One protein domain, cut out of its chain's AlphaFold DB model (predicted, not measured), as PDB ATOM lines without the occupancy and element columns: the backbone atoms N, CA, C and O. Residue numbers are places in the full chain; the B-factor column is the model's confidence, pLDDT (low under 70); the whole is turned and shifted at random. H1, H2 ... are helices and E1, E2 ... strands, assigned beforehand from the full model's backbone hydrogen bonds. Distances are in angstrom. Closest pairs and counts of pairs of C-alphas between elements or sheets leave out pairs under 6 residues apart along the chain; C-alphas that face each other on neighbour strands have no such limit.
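What this domain is: This is residues 8 to 97 of the 433 residues of the protein "Probable RNA-directed DNA polymerase from transposon BS" of Eumeta variegata (UniProt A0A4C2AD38). Picture a small twisted sheet of four strands, E1, E2, E4 and E3, with two helices, H1 and H2, which meet each other at a steep tilt and only graze the sheet. From the sheet a long loop, residues 73 to 91, runs far out to Leu 84 and back, and this loop makes much of the length. The printed part has 90 residues, with the elements E1 H1 E2 H2 E3 E4 along the chain; the sheet order E1 E2 E4 E3 is mixed, and the class is mixed, helices and strands, with 41 residues, under half, in named elements. The whole is compact by its radius of gyration of the C-alphas, 12.8 A, yet elongated in outline, spanning 42 by 24 by 19 A.

How they stand to each other: Start at E1, residues 8 to 12, an edge strand parallel to E2, residues 35 to 40, at 23 degrees; look for N 9 and O 36, 2.8 A apart, within hydrogen-bond range. Between them in the chain comes H1, residues 21 to 30, and the three form a strand-helix-strand unit, two parallel neighbour strands joined through a helix, with a right-handed crossover. H1 only grazes the sheet, with residues 27 to 29. H2, residues 55 to 66, only grazes it too, with residues 60 to 65. H2 touches H1 with residues 59 to 63 alone, closest at the C-alphas of Lys 21 and Gln 59, 5.0 A apart; they run the same way at a steep tilt of 51 degrees. E4, residues 92 to 96, is antiparallel to E2 at 171 degrees, with N 95 and O 37 at 2.7 A. E3, residues 70 to 72, is the other edge strand and forms a hairpin with E4, with N 72 and O 94 at 2.8 A. E2, H2 and E3 make a split unit, with E4 between its two strands, also right-handed in its crossover. E1 and E3 are apart. In H1 and H2 every O i to N i+4 pair is within hydrogen-bond range.

Where its parts are: Find C-alpha 8 at (117.855, 14.619, 28.330); from there E1 runs 13.6 A. H1 begins at C-alpha 21, (127.834, 25.683, 42.581), and is 14.5 A long. E2 and H2 are 16.5 A each, and E3 is 6.3 A. E4, 13.0 A long, ends at C-alpha 96, (125.797, 19.526, 25.946).

The domain as a whole: The C-alphas of Ser 33 and Leu 84 are the two farthest apart, 42.7 A. The printed part has no cut. The links E2 to H2 and E3 to E4 are long. Mean pLDDT of the printed part is 75.4; look for values under 70 at residues 72 to 78 and 89 to 97, among them, and E4 has a mean of 54.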
ATOM      1  N   ILE A   8     118.284  13.269  28.712       78.62
ATOM      2  CA  ILE A   8     117.855  14.619  28.330       78.62
ATOM      3  C   ILE A   8     117.099  15.209  29.515       78.62
ATOM      4  O   ILE A   8     116.191  14.574  30.047       78.62
ATOM      5  N   SER A   9     117.484  16.408  29.942       80.81
ATOM      6  CA  SER A   9     116.872  17.106  31.066       80.81
ATOM      7  C   SER A   9     116.464  18.515  30.659       80.81
ATOM      8  O   SER A   9     117.268  19.269  30.114       80.81
ATOM      9  N   ALA A  10     115.207  18.858  30.935       81.25
ATOM     10  CA  ALA A  10     114.714  20.222  30.851       81.25
ATOM     11  C   ALA A  10     114.917  20.918  32.205       81.25
ATOM     12  O   ALA A  10     114.532  20.362  33.237       81.25
ATOM     13  N   VAL A  11     115.518  22.108  32.216       83.38
ATOM     14  CA  VAL A  11     115.802  22.861  33.449       83.38
ATOM     15  C   VAL A  11     114.990  24.142  33.502       83.38
ATOM     16  O   VAL A  11     114.933  24.891  32.535       83.38
ATOM     17  N   TYR A  12     114.410  24.414  34.668       84.06
ATOM     18  CA  TYR A  12     113.874  25.722  35.018       84.06
ATOM     19  C   TYR A  12     114.391  26.119  36.401       84.06
ATOM     20  O   TYR A  12     114.130  25.442  37.397       84.06
ATOM     21  N   CYS A  13     115.147  27.209  36.474       83.12
ATOM     22  CA  CYS A  13     115.677  27.756  37.716       83.12
ATOM     23  C   CYS A  13     114.949  29.064  38.051       83.12
ATOM     24  O   CYS A  13     115.260  30.091  37.450       83.12
ATOM     25  N   PRO A  14     114.046  29.106  39.045       81.06
ATOM     26  CA  PRO A  14     113.280  30.312  39.346       81.06
ATOM     27  C   PRO A  14     114.183  31.517  39.678       81.06
ATOM     28  O   PRO A  14     115.178  31.365  40.397       81.06
ATOM     29  N   PRO A  15     113.859  32.742  39.231       75.94
ATOM     30  CA  PRO A  15     114.738  33.908  39.384       75.94
ATOM     31  C   PRO A  15     114.953  34.339  40.845       75.94
ATOM     32  O   PRO A  15     115.987  34.918  41.164       75.94
ATOM     33  N   ARG A  16     114.020  34.018  41.752       74.81
ATOM     34  CA  ARG A  16     114.081  34.414  43.172       74.81
ATOM     35  C   ARG A  16     114.908  33.478  44.065       74.81
ATOM     36  O   ARG A  16     115.268  33.871  45.168       74.81
ATOM     37  N   HIS A  17     115.231  32.265  43.611       78.62
ATOM     38  CA  HIS A  17     115.952  31.278  44.424       78.62
ATOM     39  C   HIS A  17     117.458  31.324  44.183       78.62
ATOM     40  O   HIS A  17     117.909  31.175  43.054       78.62
ATOM     41  N   ASN A  18     118.279  31.489  45.215       79.31
ATOM     42  CA  ASN A  18     119.724  31.457  45.008       79.31
ATOM     43  C   ASN A  18     120.207  30.003  44.846       79.31
ATOM     44  O   ASN A  18     119.983  29.189  45.736       79.31
ATOM     45  N   ILE A  19     120.851  29.689  43.715       84.25
ATOM     46  CA  ILE A  19     121.407  28.358  43.423       84.25
ATOM     47  C   ILE A  19     122.927  28.470  43.422       84.25
ATOM     48  O   ILE A  19     123.491  29.296  42.698       84.25
ATOM     49  N   ASN A  20     123.583  27.651  44.239       87.25
ATOM     50  CA  ASN A  20     125.036  27.642  44.373       87.25
ATOM     51  C   ASN A  20     125.698  26.571  43.478       87.25
ATOM     52  O   ASN A  20     125.045  25.710  42.884       87.25
ATOM     53  N   LYS A  21     127.028  26.624  43.374       84.94
ATOM     54  CA  LYS A  21     127.834  25.683  42.581       84.94
ATOM     55  C   LYS A  21     127.688  24.218  42.998       84.94
ATOM     56  O   LYS A  21     127.718  23.336  42.140       84.94
ATOM     57  N   GLU A  22     127.552  23.935  44.291       87.38
ATOM     58  CA  GLU A  22     127.407  22.557  44.777       87.38
ATOM     59  C   GLU A  22     126.080  21.947  44.326       87.38
ATOM     60  O   GLU A  22     126.053  20.806  43.870       87.38
ATOM     61  N   GLN A  23     125.004  22.734  44.350       86.81
ATOM     62  CA  GLN A  23     123.693  22.327  43.852       86.81
ATOM     63  C   GLN A  23     123.729  22.028  42.351       86.81
ATOM     64  O   GLN A  23     123.264  20.964  41.943       86.81
ATOM     65  N   PHE A  24     124.350  22.889  41.535       86.81
ATOM     66  CA  PHE A  24     124.542  22.595  40.110       86.81
ATOM     67  C   PHE A  24     125.413  21.352  39.892       86.81
ATOM     68  O   PHE A  24     125.101  20.512  39.053       86.81
ATOM     69  N   THR A  25     126.484  21.189  40.671       83.69
ATOM     70  CA  THR A  25     127.368  20.019  40.571       83.69
ATOM     71  C   THR A  25     126.622  18.726  40.891       83.69
ATOM     72  O   THR A  25     126.778  17.735  40.181       83.69
ATOM     73  N   ASN A  26     125.799  18.725  41.939       86.12
ATOM     74  CA  ASN A  26     124.999  17.567  42.318       86.12
ATOM     75  C   ASN A  26     123.920  17.272  41.275       86.12
ATOM     76  O   ASN A  26     123.763  16.114  40.903       86.12
ATOM     77  N   TYR A  27     123.263  18.300  40.735       87.00
ATOM     78  CA  TYR A  27     122.326  18.154  39.623       87.00
ATOM     79  C   TYR A  27     122.980  17.497  38.397       87.00
ATOM     80  O   TYR A  27     122.495  16.486  37.905       87.00
ATOM     81  N   PHE A  28     124.134  17.982  37.933       83.62
ATOM     82  CA  PHE A  28     124.794  17.370  36.774       83.62
ATOM     83  C   PHE A  28     125.285  15.940  37.043       83.62
ATOM     84  O   PHE A  28     125.347  15.133  36.118       83.62
ATOM     85  N   LYS A  29     125.593  15.591  38.299       82.50
ATOM     86  CA  LYS A  29     125.934  14.211  38.677       82.50
ATOM     87  C   LYS A  29     124.745  13.257  38.558       82.50
ATOM     88  O   LYS A  29     124.962  12.106  38.180       82.50
ATOM     89  N   THR A  30     123.515  13.694  38.854       82.25
ATOM     90  CA  THR A  30     122.334  12.812  38.762       82.25
ATOM     91  C   THR A  30     121.992  12.436  37.322       82.25
ATOM     92  O   THR A  30     121.438  11.366  37.090       82.25
ATOM     93  N   LEU A  31     122.383  13.259  36.345       77.38
ATOM     94  CA  LEU A  31     122.185  12.996  34.915       77.38
ATOM     95  C   LEU A  31     123.156  11.947  34.338       77.38
ATOM     96  O   LEU A  31     123.018  11.529  33.187       77.38
ATOM     97  N   GLY A  32     124.138  11.501  35.128       72.31
ATOM     98  CA  GLY A  32     125.120  10.497  34.734       72.31
ATOM     99  C   GLY A  32     126.248  11.043  33.852       72.31
ATOM    100  O   GLY A  32     126.508  12.241  33.778       72.31
ATOM    101  N   SER A  33     126.969  10.144  33.179       66.94
ATOM    102  CA  SER A  33     128.126  10.504  32.341       66.94
ATOM    103  C   SER A  33     127.745  11.023  30.953       66.94
ATOM    104  O   SER A  33     128.618  11.476  30.208       66.94
ATOM    105  N   LYS A  34     126.460  10.916  30.592       67.94
ATOM    106  CA  LYS A  34     125.961  11.131  29.241       67.94
ATOM    107  C   LYS A  34     124.649  11.908  29.215       67.94
ATOM    108  O   LYS A  34     123.596  11.278  29.250       67.94
ATOM    109  N   PHE A  35     124.691  13.240  29.106       75.19
ATOM    110  CA  PHE A  35     123.467  14.044  29.141       75.19
ATOM    111  C   PHE A  35     123.456  15.309  28.271       75.19
ATOM    112  O   PHE A  35     124.502  15.829  27.880       75.19
ATOM    113  N   VAL A  36     122.241  15.796  28.009       76.38
ATOM    114  CA  VAL A  36     121.916  17.139  27.516       76.38
ATOM    115  C   VAL A  36     120.993  17.788  28.537       76.38
ATOM    116  O   VAL A  36     119.946  17.230  28.857       76.38
ATOM    117  N   SER A  37     121.378  18.948  29.054       81.31
ATOM    118  CA  SER A  37     120.559  19.729  29.978       81.31
ATOM    119  C   SER A  37     120.251  21.070  29.328       81.31
ATOM    120  O   SER A  37     121.170  21.793  28.966       81.31
ATOM    121  N   ALA A  38     118.982  21.386  29.096       80.44
ATOM    122  CA  ALA A  38     118.591  22.595  28.376       80.44
ATOM    123  C   ALA A  38     117.370  23.247  29.018       80.44
ATOM    124  O   ALA A  38     116.475  22.559  29.498       80.44
ATOM    125  N   GLY A  39     117.317  24.572  29.002       78.75
ATOM    126  CA  GLY A  39     116.162  25.323  29.480       78.75
ATOM    127  C   GLY A  39     116.557  26.654  30.100       78.75
ATOM    128  O   GLY A  39     117.638  27.180  29.826       78.75
ATOM    129  N   ASP A  40     115.678  27.180  30.942       80.62
ATOM    130  CA  ASP A  40     115.826  28.490  31.557       80.62
ATOM    131  C   ASP A  40     116.570  28.369  32.894       80.62
ATOM    132  O   ASP A  40     116.001  28.125  33.963       80.62
ATOM    133  N   PHE A  41     117.885  28.564  32.840       82.44
ATOM    134  CA  PHE A  41     118.733  28.574  34.030       82.44
ATOM    135  C   PHE A  41     118.636  29.892  34.824       82.44
ATOM    136  O   PHE A  41     119.162  29.982  35.945       82.44
ATOM    137  N   ASN A  42     118.007  30.941  34.271       83.94
ATOM    138  CA  ASN A  42     118.018  32.306  34.817       83.94
ATOM    139  C   ASN A  42     119.426  32.759  35.265       83.94
ATOM    140  O   ASN A  42     119.620  33.477  36.253       83.94
ATOM    141  N   ALA A  43     120.443  32.289  34.546       84.31
ATOM    142  CA  ALA A  43     121.848  32.472  34.850       84.31
ATOM    143  C   ALA A  43     122.449  33.330  33.738       84.31
ATOM    144  O   ALA A  43     122.665  32.864  32.626       84.31
ATOM    145  N   LYS A  44     122.697  34.609  34.018       85.25
ATOM    146  CA  LYS A  44     123.210  35.550  33.021       85.25
ATOM    147  C   LYS A  44     124.728  35.562  33.077       85.25
ATOM    148  O   LYS A  44     125.298  35.791  34.147       85.25
ATOM    149  N   HIS A  45     125.378  35.296  31.952       82.44
ATOM    150  CA  HIS A  45     126.813  35.484  31.797       82.44
ATOM    151  C   HIS A  45     127.161  35.764  30.338       82.44
ATOM    152  O   HIS A  45     126.619  35.157  29.414       82.44
ATOM    153  N   THR A  46     128.183  36.587  30.138       79.12
ATOM    154  CA  THR A  46     128.797  36.839  28.826       79.12
ATOM    155  C   THR A  46     129.334  35.582  28.132       79.12
ATOM    156  O   THR A  46     129.553  35.610  26.927       79.12
ATOM    157  N   TYR A  47     129.521  34.466  28.853       70.81
ATOM    158  CA  TYR A  47     130.084  33.228  28.305       70.81
ATOM    159  C   TYR A  47     129.135  32.558  27.301       70.81
ATOM    160  O   TYR A  47     129.586  32.001  26.307       70.81
ATOM    161  N   TRP A  48     127.824  32.668  27.529       71.81
ATOM    162  CA  TRP A  48     126.768  32.160  26.645       71.81
ATOM    163  C   TRP A  48     125.960  33.290  25.986       71.81
ATOM    164  O   TRP A  48     124.838  33.077  25.534       71.81
ATOM    165  N   GLY A  49     126.542  34.492  25.896       68.25
ATOM    166  CA  GLY A  49     125.991  35.599  25.105       68.25
ATOM    167  C   GLY A  49     125.051  36.555  25.843       68.25
ATOM    168  O   GLY A  49     124.494  37.442  25.201       68.25
ATOM    169  N   SER A  50     124.888  36.439  27.166       78.12
ATOM    170  CA  SER A  50     124.140  37.448  27.928       78.12
ATOM    171  C   SER A  50     124.960  38.726  28.114       78.12
ATOM    172  O   SER A  50     126.183  38.694  28.262       78.12
ATOM    173  N   ARG A  51     124.279  39.872  28.153       74.25
ATOM    174  CA  ARG A  51     124.916  41.186  28.359       74.25
ATOM    175  C   ARG A  51     125.279  41.455  29.818       74.25
ATOM    176  O   ARG A  51     126.074  42.346  30.098       74.25
ATOM    177  N   LEU A  52     124.693  40.699  30.743       78.06
ATOM    178  CA  LEU A  52     124.866  40.869  32.180       78.06
ATOM    179  C   LEU A  52     125.536  39.636  32.786       78.06
ATOM    180  O   LEU A  52     125.451  38.528  32.258       78.06
ATOM    181  N   ILE A  53     126.192  39.829  33.928       83.00
ATOM    182  CA  ILE A  53     126.751  38.739  34.728       83.00
ATOM    183  C   ILE A  53     126.023  38.723  36.067       83.00
ATOM    184  O   ILE A  53     126.161  39.655  36.857       83.00
ATOM    185  N   THR A  54     125.253  37.669  36.338       86.19
ATOM    186  CA  THR A  54     124.632  37.459  37.653       86.19
ATOM    187  C   THR A  54     125.517  36.579  38.540       86.19
ATOM    188  O   THR A  54     126.290  35.764  38.025       86.19
ATOM    189  N   PRO A  55     125.404  36.675  39.882       85.50
ATOM    190  CA  PRO A  55     126.094  35.763  40.796       85.50
ATOM    191  C   PRO A  55     125.826  34.290  40.462       85.50
ATOM    192  O   PRO A  55     126.757  33.489  40.419       85.50
ATOM    193  N   ARG A  56     124.575  33.956  40.110       87.56
ATOM    194  CA  ARG A  56     124.190  32.620  39.638       87.56
ATOM    195  C   ARG A  56     124.907  32.229  38.344       87.56
ATOM    196  O   ARG A  56     125.421  31.120  38.258       87.56
ATOM    197  N   GLY A  57     125.003  33.136  37.368       86.19
ATOM    198  CA  GLY A  57     125.769  32.910  36.138       86.19
ATOM    199  C   GLY A  57     127.245  32.611  36.397       86.19
ATOM    200  O   GLY A  57     127.810  31.722  35.770       86.19
ATOM    201  N   ARG A  58     127.865  33.282  37.374       85.81
ATOM    202  CA  ARG A  58     129.250  32.992  37.780       85.81
ATOM    203  C   ARG A  58     129.385  31.599  38.401       85.81
ATOM    204  O   ARG A  58     130.279  30.850  38.020       85.81
ATOM    205  N   GLN A  59     128.480  31.238  39.311       88.38
ATOM    206  CA  GLN A  59     128.459  29.923  39.966       88.38
ATOM    207  C   GLN A  59     128.230  28.784  38.959       88.38
ATOM    208  O   GLN A  59     128.891  27.745  39.022       88.38
ATOM    209  N   LEU A  60     127.334  28.990  37.991       86.12
ATOM    210  CA  LEU A  60     127.084  28.024  36.930       86.12
ATOM    211  C   LEU A  60     128.285  27.895  35.990       86.12
ATOM    212  O   LEU A  60     128.712  26.777  35.725       86.12
ATOM    213  N   LEU A  61     128.899  29.004  35.563       83.75
ATOM    214  CA  LEU A  61     130.108  28.952  34.737       83.75
ATOM    215  C   LEU A  61     131.246  28.218  35.451       83.75
ATOM    216  O   LEU A  61     131.918  27.384  34.849       83.75
ATOM    217  N   GLU A  62     131.453  28.481  36.741       82.38
ATOM    218  CA  GLU A  62     132.424  27.732  37.533       82.38
ATOM    219  C   GLU A  62     132.115  26.237  37.563       82.38
ATOM    220  O   GLU A  62     133.039  25.434  37.447       82.38
ATOM    221  N   THR A  63     130.838  25.870  37.689       82.50
ATOM    222  CA  THR A  63     130.388  24.473  37.679       82.50
ATOM    223  C   THR A  63     130.635  23.814  36.325       82.50
ATOM    224  O   THR A  63     131.164  22.702  36.266       82.50
ATOM    225  N   VAL A  64     130.301  24.507  35.234       78.12
ATOM    226  CA  VAL A  64     130.547  24.078  33.852       78.12
ATOM    227  C   VAL A  64     132.048  23.874  33.630       78.12
ATOM    228  O   VAL A  64     132.475  22.850  33.099       78.12
ATOM    229  N   MET A  65     132.885  24.787  34.123       73.50
ATOM    230  CA  MET A  65     134.342  24.700  34.000       73.50
ATOM    231  C   MET A  65     134.966  23.614  34.889       73.50
ATOM    232  O   MET A  65     135.928  22.959  34.472       73.50
ATOM    233  N   SER A  66     134.453  23.409  36.109       72.75
ATOM    234  CA  SER A  66     134.968  22.410  37.056       72.75
ATOM    235  C   SER A  66     134.577  20.992  36.666       72.75
ATOM    236  O   SER A  66     135.411  20.094  36.747       72.75
ATOM    237  N   ASN A  67     133.344  20.805  36.192       66.56
ATOM    238  CA  ASN A  67     132.829  19.510  35.747       66.56
ATOM    239  C   ASN A  67     133.119  19.232  34.272       66.56
ATOM    240  O   ASN A  67     132.751  18.178  33.762       66.56
ATOM    241  N   ASN A  68     133.827  20.145  33.599       61.50
ATOM    242  CA  ASN A  68     134.189  20.007  32.201       61.50
ATOM    243  C   ASN A  68     132.918  19.762  31.360       61.50
ATOM    244  O   ASN A  68     132.802  18.752  30.678       61.50
ATOM    245  N   LEU A  69     131.983  20.706  31.373       70.25
ATOM    246  CA  LEU A  69     130.790  20.754  30.516       70.25
ATOM    247  C   LEU A  69     131.012  21.788  29.393       70.25
ATOM    248  O   LEU A  69     132.095  22.381  29.327       70.25
ATOM    249  N   ASP A  70     130.081  21.930  28.453       66.44
ATOM    250  CA  ASP A  70     130.115  22.974  27.418       66.44
ATOM    251  C   ASP A  70     128.732  23.625  27.318       66.44
ATOM    252  O   ASP A  70     127.744  22.920  27.118       66.44
ATOM    253  N   ALA A  71     128.683  24.950  27.457       72.06
ATOM    254  CA  ALA A  71     127.448  25.716  27.343       72.06
ATOM    255  C   ALA A  71     127.266  26.144  25.883       72.06
ATOM    256  O   ALA A  71     128.113  26.839  25.312       72.06
ATOM    257  N   VAL A  72     126.165  25.719  25.272       68.81
ATOM    258  CA  VAL A  72     125.811  26.018  23.885       68.81
ATOM    259  C   VAL A  72     124.647  26.995  23.872       68.81
ATOM    260  O   VAL A  72     123.565  26.703  24.372       68.81
ATOM    261  N   SER A  73     124.863  28.150  23.252       69.69
ATOM    262  CA  SER A  73     123.845  29.178  23.053       69.69
ATOM    263  C   SER A  73     123.813  29.609  21.590       69.69
ATOM    264  O   SER A  73     124.840  29.584  20.908       69.69
ATOM    265  N   SER A  74     122.636  30.015  21.115       65.44
ATOM    266  CA  SER A  74     122.451  30.620  19.793       65.44
ATOM    267  C   SER A  74     123.040  32.034  19.708       65.44
ATOM    268  O   SER A  74     123.211  32.552  18.611       65.44
ATOM    269  N   GLY A  75     123.345  32.668  20.850       58.69
ATOM    270  CA  GLY A  75     123.821  34.054  20.920       58.69
ATOM    271  C   GLY A  75     122.755  35.104  20.580       58.69
ATOM    272  O   GLY A  75     123.055  36.296  20.599       58.69
ATOM    273  N   HIS A  76     121.521  34.681  20.295       67.25
ATOM    274  CA  HIS A  76     120.374  35.549  20.046       67.25
ATOM    275  C   HIS A  76     119.479  35.628  21.292       67.25
ATOM    276  O   HIS A  76     119.366  34.625  21.999       67.25
ATOM    277  N   PRO A  77     118.834  36.779  21.578       68.19
ATOM    278  CA  PRO A  77     117.968  36.926  22.743       68.19
ATOM    279  C   PRO A  77     116.846  35.889  22.760       68.19
ATOM    280  O   PRO A  77     116.068  35.794  21.810       68.19
ATOM    281  N   THR A  78     116.757  35.135  23.850       67.69
ATOM    282  CA  THR A  78     115.701  34.135  24.061       67.69
ATOM    283  C   THR A  78     114.637  34.631  25.043       67.69
ATOM    284  O   THR A  78     113.504  34.169  25.017       67.69
ATOM    285  N   TYR A  79     114.958  35.659  25.833       72.12
ATOM    286  CA  TYR A  79     114.037  36.354  26.722       72.12
ATOM    287  C   TYR A  79     113.690  37.746  26.187       72.12
ATOM    288  O   TYR A  79     114.576  38.582  25.976       72.12
ATOM    289  N   TRP A  80     112.388  38.003  26.050       74.44
ATOM    290  CA  TRP A  80     111.815  39.265  25.581       74.44
ATOM    291  C   TRP A  80     110.967  39.893  26.696       74.44
ATOM    292  O   TRP A  80     109.856  39.429  26.954       74.44
ATOM    293  N   PRO A  81     111.483  40.904  27.413       71.06
ATOM    294  CA  PRO A  81     110.736  41.547  28.486       71.06
ATOM    295  C   PRO A  81     109.546  42.345  27.938       71.06
ATOM    296  O   PRO A  81     109.642  42.998  26.907       71.06
ATOM    297  N   THR A  82     108.432  42.328  28.672       70.56
ATOM    298  CA  THR A  82     107.201  43.073  28.336       70.56
ATOM    299  C   THR A  82     107.340  44.586  28.551       70.56
ATOM    300  O   THR A  82     106.566  45.372  28.020       70.56
ATOM    301  N   ASP A  83     108.325  44.995  29.352       70.75
ATOM    302  CA  ASP A  83     108.647  46.391  29.646       70.75
ATOM    303  C   ASP A  83     109.556  46.963  28.550       70.75
ATOM    304  O   ASP A  83     110.667  46.468  28.349       70.75
ATOM    305  N   LEU A  84     109.094  48.025  27.882       67.44
ATOM    306  CA  LEU A  84     109.788  48.705  26.780       67.44
ATOM    307  C   LEU A  84     111.154  49.289  27.180       67.44
ATOM    308  O   LEU A  84     112.004  49.496  26.318       67.44
ATOM    309  N   ASN A  85     111.398  49.511  28.476       68.81
ATOM    310  CA  ASN A  85     112.687  49.989  28.981       68.81
ATOM    311  C   ASN A  85     113.705  48.858  29.201       68.81
ATOM    312  O   ASN A  85     114.873  49.113  29.508       68.81
ATOM    313  N   LYS A  86     113.287  47.594  29.075       68.94
ATOM    314  CA  LYS A  86     114.161  46.431  29.235       68.94
ATOM    315  C   LYS A  86     114.537  45.881  27.869       68.94
ATOM    316  O   LYS A  86     113.715  45.694  26.985       68.94
ATOM    317  N   ILE A  87     115.815  45.571  27.712       72.19
ATOM    318  CA  ILE A  87     116.345  45.070  26.445       72.19
ATOM    319  C   ILE A  87     116.337  43.527  26.477       72.19
ATOM    320  O   ILE A  87     116.710  42.966  27.517       72.19
ATOM    321  N   PRO A  88     115.997  42.839  25.371       74.19
ATOM    322  CA  PRO A  88     116.038  41.378  25.259       74.19
ATOM    323  C   PRO A  88     117.394  40.764  25.642       74.19
ATOM    324  O   PRO A  88     118.449  41.377  25.454       74.19
ATOM    325  N   ASP A  89     117.394  39.558  26.208       64.56
ATOM    326  CA  ASP A  89     118.610  38.905  26.715       64.56
ATOM    327  C   ASP A  89     118.608  37.397  26.443       64.56
ATOM    328  O   ASP A  89     117.576  36.805  26.141       64.56
ATOM    329  N   VAL A  90     119.779  36.775  26.539       65.12
ATOM    330  CA  VAL A  90     119.942  35.328  26.360       65.12
ATOM    331  C   VAL A  90     119.848  34.657  27.725       65.12
ATOM    332  O   VAL A  90     120.694  34.907  28.587       65.12
ATOM    333  N   ILE A  91     118.817  33.837  27.931       60.34
ATOM    334  CA  ILE A  91     118.594  33.138  29.208       60.34
ATOM    335  C   ILE A  91     118.461  31.619  29.006       60.34
ATOM    336  O   ILE A  91     118.837  30.856  29.897       60.34
ATOM    337  N   ASP A  92     118.072  31.186  27.803       56.22
ATOM    338  CA  ASP A  92     117.991  29.779  27.417       56.22
ATOM    339  C   ASP A  92     119.278  29.353  26.711       56.22
ATOM    340  O   ASP A  92     119.681  29.912  25.686       56.22
ATOM    341  N   PHE A  93     119.934  28.341  27.260       61.47
ATOM    342  CA  PHE A  93     121.079  27.684  26.641       61.47
ATOM    343  C   PHE A  93     121.050  26.194  26.986       61.47
ATOM    344  O   PHE A  93     120.401  25.764  27.941       61.47
ATOM    345  N   ALA A  94     121.711  25.391  26.159       53.59
ATOM    346  CA  ALA A  94     121.824  23.955  26.353       53.59
ATOM    347  C   ALA A  94     123.251  23.612  26.785       53.59
ATOM    348  O   ALA A  94     124.208  23.887  26.063       53.59
ATOM    349  N   ASP A  95     123.398  22.964  27.932       54.94
ATOM    350  CA  ASP A  95     124.623  22.280  28.312       54.94
ATOM    351  C   ASP A  95     124.653  20.926  27.599       54.94
ATOM    352  O   ASP A  95     123.831  20.038  27.850       54.94
ATOM    353  N   ASN A  96     125.594  20.775  26.666       45.59
ATOM    354  CA  ASN A  96     125.797  19.526  25.946       45.59
ATOM    355  C   ASN A  96     127.093  18.853  26.406       45.59
ATOM    356  O   ASN A  96     128.061  19.480  26.842       45.59
ATOM    357  N   PHE A  97     127.063  17.537  26.287       50.06
ATOM    358  CA  PHE A  97     128.106  16.579  26.563       50.06
ATOM    359  C   PHE A  97     129.552  17.015  26.332       50.06
ATOM    360  O   PHE A  97     129.900  17.770  25.422       50.06
TER     361      PHE A  97